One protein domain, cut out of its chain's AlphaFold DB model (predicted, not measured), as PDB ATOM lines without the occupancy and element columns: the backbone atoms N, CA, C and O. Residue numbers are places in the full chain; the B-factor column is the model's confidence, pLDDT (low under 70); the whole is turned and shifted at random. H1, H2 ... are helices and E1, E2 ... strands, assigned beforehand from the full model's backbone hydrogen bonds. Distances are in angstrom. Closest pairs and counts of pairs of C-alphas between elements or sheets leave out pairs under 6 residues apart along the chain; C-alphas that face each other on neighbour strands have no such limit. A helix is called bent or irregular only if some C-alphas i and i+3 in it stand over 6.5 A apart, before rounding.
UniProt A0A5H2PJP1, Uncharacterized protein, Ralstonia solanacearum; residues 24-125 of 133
ATOM      1  N   THR A  24     192.744 193.964 189.137       94.62
ATOM      2  CA  THR A  24     193.765 193.876 188.078       94.62
ATOM      3  C   THR A  24     194.662 192.645 188.236       94.62
ATOM      4  O   THR A  24     194.950 191.964 187.257       94.62
ATOM      5  N   ALA A  25     195.041 192.293 189.468       94.81
ATOM      6  CA  ALA A  25     195.857 191.111 189.746       94.81
ATOM      7  C   ALA A  25     195.131 189.794 189.408       94.81
ATOM      8  O   ALA A  25     195.731 188.875 188.849       94.81
ATOM      9  N   ALA A  26     193.831 189.696 189.709       94.69
ATOM     10  CA  ALA A  26     193.033 188.524 189.351       94.69
ATOM     11  C   ALA A  26     192.906 188.384 187.824       94.69
ATOM     12  O   ALA A  26     193.106 187.294 187.282       94.69
ATOM     13  N   ILE A  27     192.662 189.501 187.131       95.12
ATOM     14  CA  ILE A  27     192.596 189.571 185.666       95.12
ATOM     15  C   ILE A  27     193.933 189.135 185.057       95.12
ATOM     16  O   ILE A  27     193.962 188.230 184.222       95.12
ATOM     17  N   GLN A  28     195.044 189.696 185.540       95.25
ATOM     18  CA  GLN A  28     196.399 189.337 185.127       95.25
ATOM     19  C   GLN A  28     196.649 187.826 185.230       95.25
ATOM     20  O   GLN A  28     197.086 187.208 184.260       95.25
ATOM     21  N   ILE A  29     196.336 187.203 186.372       95.19
ATOM     22  CA  ILE A  29     196.542 185.759 186.571       95.19
ATOM     23  C   ILE A  29     195.766 184.946 185.529       95.19
ATOM     24  O   ILE A  29     196.290 183.977 184.973       95.19
ATOM     25  N   ARG A  30     194.516 185.322 185.246       94.50
ATOM     26  CA  ARG A  30     193.660 184.602 184.295       94.50
ATOM     27  C   ARG A  30     194.134 184.771 182.855       94.50
ATOM     28  O   ARG A  30     194.197 183.779 182.131       94.50
ATOM     29  N   VAL A  31     194.517 185.982 182.461       95.06
ATOM     30  CA  VAL A  31     195.052 186.254 181.120       95.06
ATOM     31  C   VAL A  31     196.398 185.555 180.914       95.06
ATOM     32  O   VAL A  31     196.609 184.920 179.884       95.06
ATOM     33  N   GLN A  32     197.282 185.560 181.914       95.56
ATOM     34  CA  GLN A  32     198.559 184.851 181.823       95.56
ATOM     35  C   GLN A  32     198.361 183.334 181.686       95.56
ATOM     36  O   GLN A  32     199.032 182.690 180.880       95.56
ATOM     37  N   ARG A  33     197.412 182.756 182.437       95.62
ATOM     38  CA  ARG A  33     197.030 181.341 182.291       95.62
ATOM     39  C   ARG A  33     196.503 181.045 180.891       95.62
ATOM     40  O   ARG A  33     196.877 180.027 180.320       95.62
ATOM     41  N   TYR A  34     195.682 181.933 180.339       95.62
ATOM     42  CA  TYR A  34     195.176 181.815 178.977       95.62
ATOM     43  C   TYR A  34     196.305 181.822 177.932       95.62
ATOM     44  O   TYR A  34     196.380 180.909 177.112       95.62
ATOM     45  N   PHE A  35     197.238 182.775 178.002       95.44
ATOM     46  CA  PHE A  35     198.380 182.822 177.081       95.44
ATOM     47  C   PHE A  35     199.297 181.605 177.214       95.44
ATOM     48  O   PHE A  35     199.737 181.053 176.205       95.44
ATOM     49  N   ASN A  36     199.540 181.133 178.438       95.50
ATOM     50  CA  ASN A  36     200.302 179.906 178.657       95.50
ATOM     51  C   ASN A  36     199.580 178.683 178.071       95.50
ATOM     52  O   ASN A  36     200.224 177.829 177.466       95.50
ATOM     53  N   ALA A  37     198.251 178.610 178.198       95.12
ATOM     54  CA  ALA A  37     197.459 177.534 177.610       95.12
ATOM     55  C   ALA A  37     197.515 177.551 176.074       95.12
ATOM     56  O   ALA A  37     197.683 176.492 175.476       95.12
ATOM     57  N   LEU A  38     197.442 178.728 175.434       95.12
ATOM     58  CA  LEU A  38     197.626 178.862 173.980       95.12
ATOM     59  C   LEU A  38     199.004 178.375 173.532       95.12
ATOM     60  O   LEU A  38     199.108 177.615 172.573       95.12
ATOM     61  N   ARG A  39     200.050 178.771 174.261       94.75
ATOM     62  CA  ARG A  39     201.428 178.325 174.025       94.75
ATOM     63  C   ARG A  39     201.536 176.799 174.045       94.75
ATOM     64  O   ARG A  39     202.011 176.211 173.076       94.75
ATOM     65  N   VAL A  40     201.033 176.164 175.104       94.19
ATOM     66  CA  VAL A  40     201.041 174.698 175.242       94.19
ATOM     67  C   VAL A  40     200.212 174.033 174.142       94.19
ATOM     68  O   VAL A  40     200.637 173.025 173.579       94.19
ATOM     69  N   PHE A  41     199.054 174.601 173.804       94.06
ATOM     70  CA  PHE A  41     198.200 174.100 172.731       94.06
ATOM     71  C   PHE A  41     198.933 174.102 171.382       94.06
ATOM     72  O   PHE A  41     199.044 173.048 170.757       94.06
ATOM     73  N   TRP A  42     199.514 175.230 170.964       94.44
ATOM     74  CA  TRP A  42     200.244 175.317 169.695       94.44
ATOM     75  C   TRP A  42     201.476 174.408 169.654       94.44
ATOM     76  O   TRP A  42     201.691 173.726 168.652       94.44
ATOM     77  N   GLN A  43     202.223 174.303 170.757       93.38
ATOM     78  CA  GLN A  43     203.323 173.339 170.880       93.38
ATOM     79  C   GLN A  43     202.834 171.894 170.728       93.38
ATOM     80  O   GLN A  43     203.469 171.095 170.044       93.38
ATOM     81  N   SER A  44     201.677 171.553 171.306       93.31
ATOM     82  CA  SER A  44     201.084 170.217 171.160       93.31
ATOM     83  C   SER A  44     200.646 169.908 169.721       93.31
ATOM     84  O   SER A  44     200.656 168.748 169.308       93.31
ATOM     85  N   CYS A  45     200.329 170.943 168.937       91.62
ATOM     86  CA  CYS A  45     200.070 170.849 167.499       91.62
ATOM     87  C   CYS A  45     201.357 170.774 166.657       91.62
ATOM     88  O   CYS A  45     201.278 170.525 165.456       91.62
ATOM     89  N   GLY A  46     202.532 170.923 167.276       92.00
ATOM     90  CA  GLY A  46     203.833 170.869 166.612       92.00
ATOM     91  C   GLY A  46     204.351 172.215 166.109       92.00
ATOM     92  O   GLY A  46     205.305 172.215 165.339       92.00
ATOM     93  N   ILE A  47     203.757 173.336 166.531       92.06
ATOM     94  CA  ILE A  47     204.244 174.673 166.179       92.06
ATOM     95  C   ILE A  47     205.346 175.097 167.150       92.06
ATOM     96  O   ILE A  47     205.150 175.123 168.368       92.06
ATOM     97  N   GLU A  48     206.485 175.516 166.607       89.31
ATOM     98  CA  GLU A  48     207.570 176.120 167.377       89.31
ATOM     99  C   GLU A  48     207.327 177.622 167.603       89.31
ATOM    100  O   GLU A  48     207.189 178.401 166.661       89.31
ATOM    101  N   ILE A  49     207.290 178.056 168.864       87.12
ATOM    102  CA  ILE A  49     206.831 179.406 169.253       87.12
ATOM    103  C   ILE A  49     207.862 180.234 170.024       87.12
ATOM    104  O   ILE A  49     207.560 181.354 170.434       87.12
ATOM    105  N   GLU A  50     209.068 179.704 170.225       84.50
ATOM    106  CA  GLU A  50     210.108 180.368 171.023       84.50
ATOM    107  C   GLU A  50     211.031 181.250 170.175       84.50
ATOM    108  O   GLU A  50     211.542 182.255 170.665       84.50
ATOM    109  N   SER A  51     211.195 180.937 168.885       84.06
ATOM    110  CA  SER A  51     212.043 181.736 168.002       84.06
ATOM    111  C   SER A  51     211.450 183.126 167.746       84.06
ATOM    112  O   SER A  51     210.306 183.248 167.307       84.06
ATOM    113  N   ALA A  52     212.229 184.181 167.989       83.19
ATOM    114  CA  ALA A  52     211.883 185.557 167.627       83.19
ATOM    115  C   ALA A  52     212.363 185.947 166.214       83.19
ATOM    116  O   ALA A  52     212.171 187.094 165.803       83.19
ATOM    117  N   ASP A  53     212.971 185.006 165.488       89.69
ATOM    118  CA  ASP A  53     213.433 185.209 164.120       89.69
ATOM    119  C   ASP A  53     212.267 185.534 163.170       89.69
ATOM    120  O   ASP A  53     211.159 185.003 163.298       89.69
ATOM    121  N   ALA A  54     212.511 186.446 162.230       88.38
ATOM    122  CA  ALA A  54     211.481 186.957 161.335       88.38
ATOM    123  C   ALA A  54     210.955 185.883 160.376       88.38
ATOM    124  O   ALA A  54     209.740 185.786 160.188       88.38
ATOM    125  N   ASP A  55     211.837 185.061 159.812       89.62
ATOM    126  CA  ASP A  55     211.454 184.016 158.866       89.62
ATOM    127  C   ASP A  55     210.744 182.873 159.588       89.62
ATOM    128  O   ASP A  55     209.683 182.430 159.139       89.62
ATOM    129  N   ALA A  56     211.231 182.484 160.770       90.69
ATOM    130  CA  ALA A  56     210.541 181.521 161.628       90.69
ATOM    131  C   ALA A  56     209.128 182.005 162.016       90.69
ATOM    132  O   ALA A  56     208.166 181.232 162.007       90.69
ATOM    133  N   GLN A  57     208.967 183.300 162.318       92.88
ATOM    134  CA  GLN A  57     207.655 183.905 162.572       92.88
ATOM    135  C   GLN A  57     206.741 183.847 161.341       92.88
ATOM    136  O   GLN A  57     205.557 183.539 161.487       92.88
ATOM    137  N   LEU A  58     207.265 184.138 160.147       93.31
ATOM    138  CA  LEU A  58     206.493 184.106 158.901       93.31
ATOM    139  C   LEU A  58     206.077 182.694 158.497       93.31
ATOM    140  O   LEU A  58     204.988 182.529 157.956       93.31
ATOM    141  N   GLN A  59     206.901 181.687 158.779       92.00
ATOM    142  CA  GLN A  59     206.563 180.289 158.514       92.00
ATOM    143  C   GLN A  59     205.425 179.798 159.414       92.00
ATOM    144  O   GLN A  59     204.479 179.181 158.930       92.00
ATOM    145  N   ARG A  60     205.463 180.119 160.714       93.50
ATOM    146  CA  ARG A  60     204.460 179.614 161.669       93.50
ATOM    147  C   ARG A  60     203.157 180.406 161.719       93.50
ATOM    148  O   ARG A  60     202.134 179.869 162.134       93.50
ATOM    149  N   LEU A  61     203.166 181.694 161.363       95.81
ATOM    150  CA  LEU A  61     201.973 182.543 161.467       95.81
ATOM    151  C   LEU A  61     200.774 181.997 160.663       95.81
ATOM    152  O   LEU A  61     199.684 181.936 161.237       95.81
ATOM    153  N   PRO A  62     200.931 181.534 159.407       95.81
ATOM    154  CA  PRO A  62     199.854 180.867 158.683       95.81
ATOM    155  C   PRO A  62     199.322 179.634 159.416       95.81
ATOM    156  O   PRO A  62     198.112 179.474 159.524       95.81
ATOM    157  N   GLU A  63     200.194 178.795 159.982       95.44
ATOM    158  CA  GLU A  63     199.778 177.604 160.737       95.44
ATOM    159  C   GLU A  63     198.941 177.964 161.966       95.44
ATOM    160  O   GLU A  63     197.892 177.362 162.197       95.44
ATOM    161  N   ILE A  64     199.358 178.990 162.715       96.00
ATOM    162  CA  ILE A  64     198.596 179.501 163.858       96.00
ATOM    163  C   ILE A  64     197.226 180.008 163.399       96.00
ATOM    164  O   ILE A  64     196.218 179.663 164.011       96.00
ATOM    165  N   LEU A  65     197.164 180.800 162.325       96.50
ATOM    166  CA  LEU A  65     195.901 181.342 161.820       96.50
ATOM    167  C   LEU A  65     194.958 180.241 161.304       96.50
ATOM    168  O   LEU A  65     193.764 180.297 161.593       96.50
ATOM    169  N   ARG A  66     195.483 179.218 160.612       95.56
ATOM    170  CA  ARG A  66     194.715 178.030 160.192       95.56
ATOM    171  C   ARG A  66     194.126 177.299 161.391       95.56
ATOM    172  O   ARG A  66     192.940 176.988 161.397       95.56
ATOM    173  N   LEU A  67     194.948 177.037 162.409       94.62
ATOM    174  CA  LEU A  67     194.509 176.323 163.610       94.62
ATOM    175  C   LEU A  67     193.493 177.122 164.415       94.62
ATOM    176  O   LEU A  67     192.571 176.531 164.962       94.62
ATOM    177  N   GLN A  68     193.644 178.445 164.484       93.69
ATOM    178  CA  GLN A  68     192.674 179.315 165.144       93.69
ATOM    179  C   GLN A  68     191.335 179.361 164.397       93.69
ATOM    180  O   GLN A  68     190.270 179.450 165.021       93.69
ATOM    181  N   GLY A  69     191.373 179.301 163.062       92.81
ATOM    182  CA  GLY A  69     190.194 179.336 162.204       92.81
ATOM    183  C   GLY A  69     189.301 180.533 162.533       92.81
ATOM    184  O   GLY A  69     189.747 181.682 162.550       92.81
ATOM    185  N   SER A  70     188.039 180.260 162.873       92.81
ATOM    186  CA  SER A  70     187.049 181.287 163.216       92.81
ATOM    187  C   SER A  70     187.331 182.047 164.518       92.81
ATOM    188  O   SER A  70     186.661 183.042 164.775       92.81
ATOM    189  N   HIS A  71     188.276 181.606 165.356       93.25
ATOM    190  CA  HIS A  71     188.668 182.341 166.566       93.25
ATOM    191  C   HIS A  71     189.631 183.492 166.257       93.25
ATOM    192  O   HIS A  71     189.719 184.439 167.039       93.25
ATOM    193  N   GLY A  72     190.342 183.422 165.126       95.25
ATOM    194  CA  GLY A  72     191.384 184.375 164.757       95.25
ATOM    195  C   GLY A  72     192.542 184.448 165.758       95.25
ATOM    196  O   GLY A  72     192.581 183.749 166.769       95.25
ATOM    197  N   LEU A  73     193.500 185.323 165.469       96.75
ATOM    198  CA  LEU A  73     194.642 185.606 166.335       96.75
ATOM    199  C   LEU A  73     194.632 187.074 166.756       96.75
ATOM    200  O   LEU A  73     194.765 187.965 165.914       96.75
ATOM    201  N   GLY A  74     194.492 187.323 168.054       96.31
ATOM    202  CA  GLY A  74     194.582 188.656 168.636       96.31
ATOM    203  C   GLY A  74     196.023 189.156 168.724       96.31
ATOM    204  O   GLY A  74     196.979 188.387 168.872       96.31
ATOM    205  N   SER A  75     196.195 190.476 168.694       94.94
ATOM    206  CA  SER A  75     197.514 191.122 168.784       94.94
ATOM    207  C   SER A  75     198.261 190.777 170.077       94.94
ATOM    208  O   SER A  75     199.474 190.558 170.061       94.94
ATOM    209  N   LEU A  76     197.537 190.683 171.197       94.75
ATOM    210  CA  LEU A  76     198.122 190.314 172.486       94.75
ATOM    211  C   LEU A  76     198.486 188.828 172.559       94.75
ATOM    212  O   LEU A  76     199.550 188.496 173.074       94.75
ATOM    213  N   GLU A  77     197.650 187.951 172.001       94.88
ATOM    214  CA  GLU A  77     197.909 186.507 171.923       94.88
ATOM    215  C   GLU A  77     199.174 186.231 171.104       94.88
ATOM    216  O   GLU A  77     200.076 185.534 171.568       94.88
ATOM    217  N   GLY A  78     199.285 186.836 169.917       93.00
ATOM    218  CA  GLY A  78     200.453 186.674 169.052       93.00
ATOM    219  C   GLY A  78     201.746 187.129 169.728       93.00
ATOM    220  O   GLY A  78     202.762 186.435 169.661       93.00
ATOM    221  N   ARG A  79     201.706 188.254 170.453       92.25
ATOM    222  CA  ARG A  79     202.861 188.741 171.213       92.25
ATOM    223  C   ARG A  79     203.203 187.825 172.386       92.25
ATOM    224  O   ARG A  79     204.346 187.395 172.510       92.25
ATOM    225  N   ALA A  80     202.237 187.560 173.262       91.50
ATOM    226  CA  ALA A  80     202.490 186.925 174.550       91.50
ATOM    227  C   ALA A  80     202.686 185.408 174.444       91.50
ATOM    228  O   ALA A  80     203.537 184.855 175.138       91.50
ATOM    229  N   ALA A  81     201.927 184.732 173.579       89.75
ATOM    230  CA  ALA A  81     201.967 183.278 173.453       89.75
ATOM    231  C   ALA A  81     202.908 182.806 172.331       89.75
ATOM    232  O   ALA A  81     203.602 181.811 172.536       89.75
ATOM    233  N   ALA A  82     202.997 183.532 171.207       89.44
ATOM    234  CA  ALA A  82     203.788 183.140 170.028       89.44
ATOM    235  C   ALA A  82     205.056 183.981 169.787       89.44
ATOM    236  O   ALA A  82     205.619 183.921 168.693       89.44
ATOM    237  N   ALA A  83     205.483 184.800 170.757       89.25
ATOM    238  CA  ALA A  83     206.672 185.657 170.661       89.25
ATOM    239  C   ALA A  83     206.714 186.555 169.401       89.25
ATOM    240  O   ALA A  83     207.786 186.891 168.897       89.25
ATOM    241  N   MET A  84     205.552 186.957 168.867       90.12
ATOM    242  CA  MET A  84     205.471 187.815 167.681       90.12
ATOM    243  C   MET A  84     205.491 189.289 168.071       90.12
ATOM    244  O   MET A  84     204.455 189.920 168.292       90.12
ATOM    245  N   VAL A  85     206.694 189.854 168.150       80.81
ATOM    246  CA  VAL A  85     206.913 191.245 168.582       80.81
ATOM    247  C   VAL A  85     206.263 192.254 167.624       80.81
ATOM    248  O   VAL A  85     205.706 193.258 168.076       80.81
ATOM    249  N   GLN A  86     206.268 191.958 166.320       88.81
ATOM    250  CA  GLN A  86     205.716 192.805 165.257       88.81
ATOM    251  C   GLN A  86     204.672 192.068 164.408       88.81
ATOM    252  O   GLN A  86     204.771 192.019 163.183       88.81
ATOM    253  N   LEU A  87     203.647 191.501 165.054       93.75
ATOM    254  CA  LEU A  87     202.571 190.794 164.348       93.75
ATOM    255  C   LEU A  87     201.982 191.586 163.157       93.75
ATOM    256  O   LEU A  87     201.867 190.991 162.089       93.75
ATOM    257  N   PRO A  88     201.679 192.900 163.250       95.06
ATOM    258  CA  PRO A  88     201.154 193.647 162.101       95.06
ATOM    259  C   PRO A  88     202.088 193.648 160.882       95.06
ATOM    260  O   PRO A  88     201.615 193.517 159.757       95.06
ATOM    261  N   ALA A  89     203.407 193.742 161.099       95.19
ATOM    262  CA  ALA A  89     204.390 193.678 160.018       95.19
ATOM    263  C   ALA A  89     204.386 192.290 159.360       95.19
ATOM    264  O   ALA A  89     204.323 192.187 158.142       95.19
ATOM    265  N   ARG A  90     204.322 191.219 160.159       96.00
ATOM    266  CA  ARG A  90     204.242 189.843 159.642       96.00
ATOM    267  C   ARG A  90     202.953 189.578 158.866       96.00
ATOM    268  O   ARG A  90     202.983 188.908 157.841       96.00
ATOM    269  N   ILE A  91     201.827 190.130 159.313       97.19
ATOM    270  CA  ILE A  91     200.557 190.054 158.577       97.19
ATOM    271  C   ILE A  91     200.661 190.794 157.239       97.19
ATOM    272  O   ILE A  91     200.172 190.296 156.229       97.19
ATOM    273  N   HIS A  92     201.301 191.963 157.220       97.06
ATOM    274  CA  HIS A  92     201.565 192.698 155.986       97.06
ATOM    275  C   HIS A  92     202.457 191.893 155.026       97.06
ATOM    276  O   HIS A  92     202.110 191.743 153.857       97.06
ATOM    277  N   ASP A  93     203.538 191.294 155.527       96.38
ATOM    278  CA  ASP A  93     204.424 190.430 154.741       96.38
ATOM    279  C   ASP A  93     203.669 189.225 154.149       96.38
ATOM    280  O   ASP A  93     203.844 188.902 152.976       96.38
ATOM    281  N   LEU A  94     202.783 188.582 154.921       96.56
ATOM    282  CA  LEU A  94     201.939 187.490 154.422       96.56
ATOM    283  C   LEU A  94     200.947 187.957 153.352       96.56
ATOM    284  O   LEU A  94     200.773 187.274 152.347       96.56
ATOM    285  N   ARG A  95     200.325 189.127 153.521       97.62
ATOM    286  CA  ARG A  95     199.440 189.696 152.491       97.62
ATOM    287  C   ARG A  95     200.181 189.940 151.181       97.62
ATOM    288  O   ARG A  95     199.663 189.607 150.122       97.62
ATOM    289  N   ASN A  96     201.417 190.432 151.254       96.62
ATOM    290  CA  ASN A  96     202.268 190.610 150.076       96.62
ATOM    291  C   ASN A  96     202.645 189.281 149.406       96.62
ATOM    292  O   ASN A  96     202.921 189.257 148.213       96.62
ATOM    293  N   ARG A  97     202.622 188.175 150.157       95.06
ATOM    294  CA  ARG A  97     202.804 186.807 149.650       95.06
ATOM    295  C   ARG A  97     201.499 186.166 149.156       95.06
ATOM    296  O   ARG A  97     201.473 184.967 148.912       95.06
ATOM    297  N   GLY A  98     200.413 186.933 149.038       96.62
ATOM    298  CA  GLY A  98     199.138 186.471 148.483       96.62
ATOM    299  C   GLY A  98     198.158 185.868 149.493       96.62
ATOM    300  O   GLY A  98     197.085 185.419 149.097       96.62
ATOM    301  N   PHE A  99     198.464 185.883 150.793       97.62
ATOM    302  CA  PHE A  99     197.499 185.457 151.812       97.62
ATOM    303  C   PHE A  99     196.379 186.490 151.967       97.62
ATOM    304  O   PHE A  99     196.632 187.679 152.183       97.62
ATOM    305  N   GLN A 100     195.128 186.035 151.965       97.75
ATOM    306  CA  GLN A 100     193.988 186.884 152.295       97.75
ATOM    307  C   GLN A 100     193.723 186.818 153.795       97.75
ATOM    308  O   GLN A 100     193.279 185.800 154.325       97.75
ATOM    309  N   ILE A 101     194.003 187.917 154.493       98.38
ATOM    310  CA  ILE A 101     193.849 188.013 155.947       98.38
ATOM    311  C   ILE A 101     192.968 189.213 156.279       98.38
ATOM    312  O   ILE A 101     193.326 190.351 155.961       98.38
ATOM    313  N   LEU A 102     191.858 188.979 156.975       98.12
ATOM    314  CA  LEU A 102     190.982 190.020 157.508       98.12
ATOM    315  C   LEU A 102     191.551 190.576 158.821       98.12
ATOM    316  O   LEU A 102     192.047 189.823 159.655       98.12
ATOM    317  N   SER A 103     191.443 191.890 159.014       98.31
ATOM    318  CA  SER A 103     191.755 192.574 160.273       98.31
ATOM    319  C   SER A 103     190.482 193.153 160.873       98.31
ATOM    320  O   SER A 103     189.833 193.980 160.237       98.31
ATOM    321  N   VAL A 104     190.152 192.759 162.098       97.75
ATOM    322  CA  VAL A 104     188.999 193.282 162.840       97.75
ATOM    323  C   VAL A 104     189.502 194.021 164.081       97.75
ATOM    324  O   VAL A 104     190.299 193.447 164.828       97.75
ATOM    325  N   PRO A 105     189.078 195.274 164.326       97.19
ATOM    326  CA  PRO A 105     189.385 195.967 165.570       97.19
ATOM    327  C   PRO A 105     188.899 195.170 166.783       97.19
ATOM    328  O   PRO A 105     187.774 194.675 166.796       97.19
ATOM    329  N   GLU A 106     189.726 195.074 167.818       95.44
ATOM    330  CA  GLU A 106     189.368 194.424 169.076       95.44
ATOM    331  C   GLU A 106     189.770 195.280 170.281       95.44
ATOM    332  O   GLU A 106     190.511 196.265 170.196       95.44
ATOM    333  N   SER A 107     189.252 194.902 171.441       94.00
ATOM    334  CA  SER A 107     189.750 195.352 172.735       94.00
ATOM    335  C   SER A 107     189.808 194.142 173.654       94.00
ATOM    336  O   SER A 107     188.932 193.279 173.592       94.00
ATOM    337  N   ALA A 108     190.870 194.038 174.442       93.56
ATOM    338  CA  ALA A 108     191.153 192.850 175.233       93.56
ATOM    339  C   ALA A 108     192.043 193.184 176.433       93.56
ATOM    340  O   ALA A 108     192.739 194.201 176.450       93.56
ATOM    341  N   TYR A 109     192.040 192.303 177.431       94.50
ATOM    342  CA  TYR A 109     192.935 192.415 178.578       94.50
ATOM    343  C   TYR A 109     194.330 191.867 178.261       94.50
ATOM    344  O   TYR A 109     194.470 190.809 177.643       94.50
ATOM    345  N   GLY A 110     195.358 192.589 178.701       92.44
ATOM    346  CA  GLY A 110     196.762 192.205 178.575       92.44
ATOM    347  C   GLY A 110     197.248 191.285 179.692       92.44
ATOM    348  O   GLY A 110     196.569 191.051 180.690       92.44
ATOM    349  N   ALA A 111     198.477 190.782 179.536       91.44
ATOM    350  CA  ALA A 111     199.180 190.026 180.579       91.44
ATOM    351  C   ALA A 111     199.505 190.878 181.824       91.44
ATOM    352  O   ALA A 111     199.880 190.349 182.864       91.44
ATOM    353  N   ASP A 112     199.366 192.195 181.716       92.12
ATOM    354  CA  ASP A 112     199.430 193.172 182.803       92.12
ATOM    355  C   ASP A 112     198.101 193.301 183.571       92.12
ATOM    356  O   ASP A 112     198.027 194.011 184.569       92.12
ATOM    357  N   GLY A 113     197.043 192.625 183.114       92.75
ATOM    358  CA  GLY A 113     195.698 192.740 183.666       92.75
ATOM    359  C   GLY A 113     194.974 194.034 183.277       92.75
ATOM    360  O   GLY A 113     193.891 194.303 183.794       92.75
ATOM    361  N   VAL A 114     195.541 194.839 182.374       93.75
ATOM    362  CA  VAL A 114     194.983 196.131 181.952       93.75
ATOM    363  C   VAL A 114     194.136 195.955 180.696       93.75
ATOM    364  O   VAL A 114     194.403 195.090 179.865       93.75
ATOM    365  N   TRP A 115     193.088 196.768 180.559       93.81
ATOM    366  CA  TRP A 115     192.265 196.818 179.354       93.81
ATOM    367  C   TRP A 115     192.965 197.609 178.246       93.81
ATOM    368  O   TRP A 115     193.243 198.799 178.404       93.81
ATOM    369  N   HIS A 116     193.205 196.966 177.107       93.31
ATOM    370  CA  HIS A 116     193.820 197.583 175.936       93.31
ATOM    371  C   HIS A 116     192.768 197.782 174.847       93.31
ATOM    372  O   HIS A 116     192.109 196.835 174.413       93.31
ATOM    373  N   SER A 117     192.624 199.028 174.397       93.88
ATOM    374  CA  SER A 117     191.785 199.382 173.247       93.88
ATOM    375  C   SER A 117     192.623 199.494 171.972       93.88
ATOM    376  O   SER A 117     193.847 199.604 172.037       93.88
ATOM    377  N   ARG A 118     191.959 199.500 170.807       92.56
ATOM    378  CA  ARG A 118     192.600 199.641 169.480       92.56
ATOM    379  C   ARG A 118     193.576 198.509 169.147       92.56
ATOM    380  O   ARG A 118     194.575 198.711 168.460       92.56
ATOM    381  N   LEU A 119     193.271 197.317 169.637       95.25
ATOM    382  CA  LEU A 119     193.934 196.099 169.210       95.25
ATOM    383  C   LEU A 119     193.306 195.597 167.907       95.25
ATOM    384  O   LEU A 119     192.317 196.145 167.417       95.25
ATOM    385  N   VAL A 120     193.895 194.548 167.338       97.06
ATOM    386  CA  VAL A 120     193.413 193.923 166.105       97.06
ATOM    387  C   VAL A 120     193.449 192.408 166.247       97.06
ATOM    388  O   VAL A 120     194.453 191.852 166.706       97.06
ATOM    389  N   ARG A 121     192.377 191.763 165.788       97.62
ATOM    390  CA  ARG A 121     192.291 190.324 165.557       97.62
ATOM    391  C   ARG A 121     192.401 190.019 164.074       97.62
ATOM    392  O   ARG A 121     191.755 190.669 163.251       97.62
ATOM    393  N   TYR A 122     193.212 189.026 163.746       98.25
ATOM    394  CA  TYR A 122     193.472 188.615 162.374       98.25
ATOM    395  C   TYR A 122     192.812 187.273 162.078       98.25
ATOM    396  O   TYR A 122     192.920 186.345 162.879       98.25
ATOM    397  N   PHE A 123     192.164 187.162 160.921       98.06
ATOM    398  CA  PHE A 123     191.518 185.933 160.459       98.06
ATOM    399  C   PHE A 123     192.053 185.570 159.081       98.06
ATOM    400  O   PHE A 123     192.054 186.414 158.185       98.06
ATOM    401  N   LEU A 124     192.497 184.327 158.908       97.88
ATOM    402  CA  LEU A 124     192.842 183.808 157.589       97.88
ATOM    403  C   LEU A 124     191.551 183.528 156.812       97.88
ATOM    404  O   LEU A 124     190.692 182.793 157.290       97.88
ATOM    405  N   ILE A 125     191.422 184.145 155.639       97.62
ATOM    406  CA  ILE A 125     190.285 183.982 154.726       97.62
ATOM    407  C   ILE A 125     190.635 182.960 153.649       97.62
ATOM    408  O   ILE A 125     189.881 182.019 153.422       97.62
TER     409      ILE A 125
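What this domain is: This is residues 24 to 125 of the 133 residues of an uncharacterized protein of Ralstonia solanacearum (UniProt A0A5H2PJP1). A long, bent two-strand hairpin, E1 and E2, makes one arm of a V and the long helix H1 the other, meeting near Tyr 109 and Val 31. The short helix H3 sits in the middle between them, and H2 and H4 fill the wide end. The 102 printed residues hold, in chain order, H1, H2, H3, H4, E1 and E2, with the strands antiparallel; the class is mixed, helices and strands. The whole is compact, with a radius of gyration of the C-alphas of 13.1 A and spans of 41 by 28 by 24 A.

How they stand to each other: Begin with the hairpin of E1, residues 100 to 109, and E2, residues 115 to 125: N 104 and O 121 are 2.9 A apart, N 121 and O 104 2.8 A, within hydrogen-bond range. E1 bends by 60 degrees at residue 105, E2 by 65 degrees at residue 118. Look next at H3, residues 75 to 82: the closest C-alphas to E2 are those of Ser 75 and Val 120, 5.6 A. Residues 35 to 39 of H1, residues 24 to 44, touch H3 at a steep tilt of 56 degrees, closest at C-alphas Arg 39 and Ala 81, 5.0 A. In H2, residues 54 to 71, C-alpha 65 is 5.8 A from C-alpha 124 of E2, the closest pair. Residues 54 to 61 of H2 touch H4, residues 87 to 96, about perpendicular at 88 degrees; C-alphas Leu 58 and Arg 90 are closest, 6.2 A. H1 and H4 are apart. Each O i to N i+4 pair is within hydrogen-bond range in H1, H3 and H4, and 10 of 14 in H2.

Where its parts are: Find C-alpha 24 at (193.765, 193.876, 188.078); from there H1 runs 30.0 A to C-alpha 44. H2, 23.9 A long, is irregular: C-alphas 67 and 70 are 9.0 A apart. E1 spans 26.9 A; E2 runs 27.8 A to C-alpha 125 at (190.285, 183.982, 154.726).

The domain as a whole: The C-alphas farthest apart, those of Ala 25 and Gly 98, are 41.7 A apart. The printed part has no cut and no long link, and no printed residue is under 70 in pLDDT.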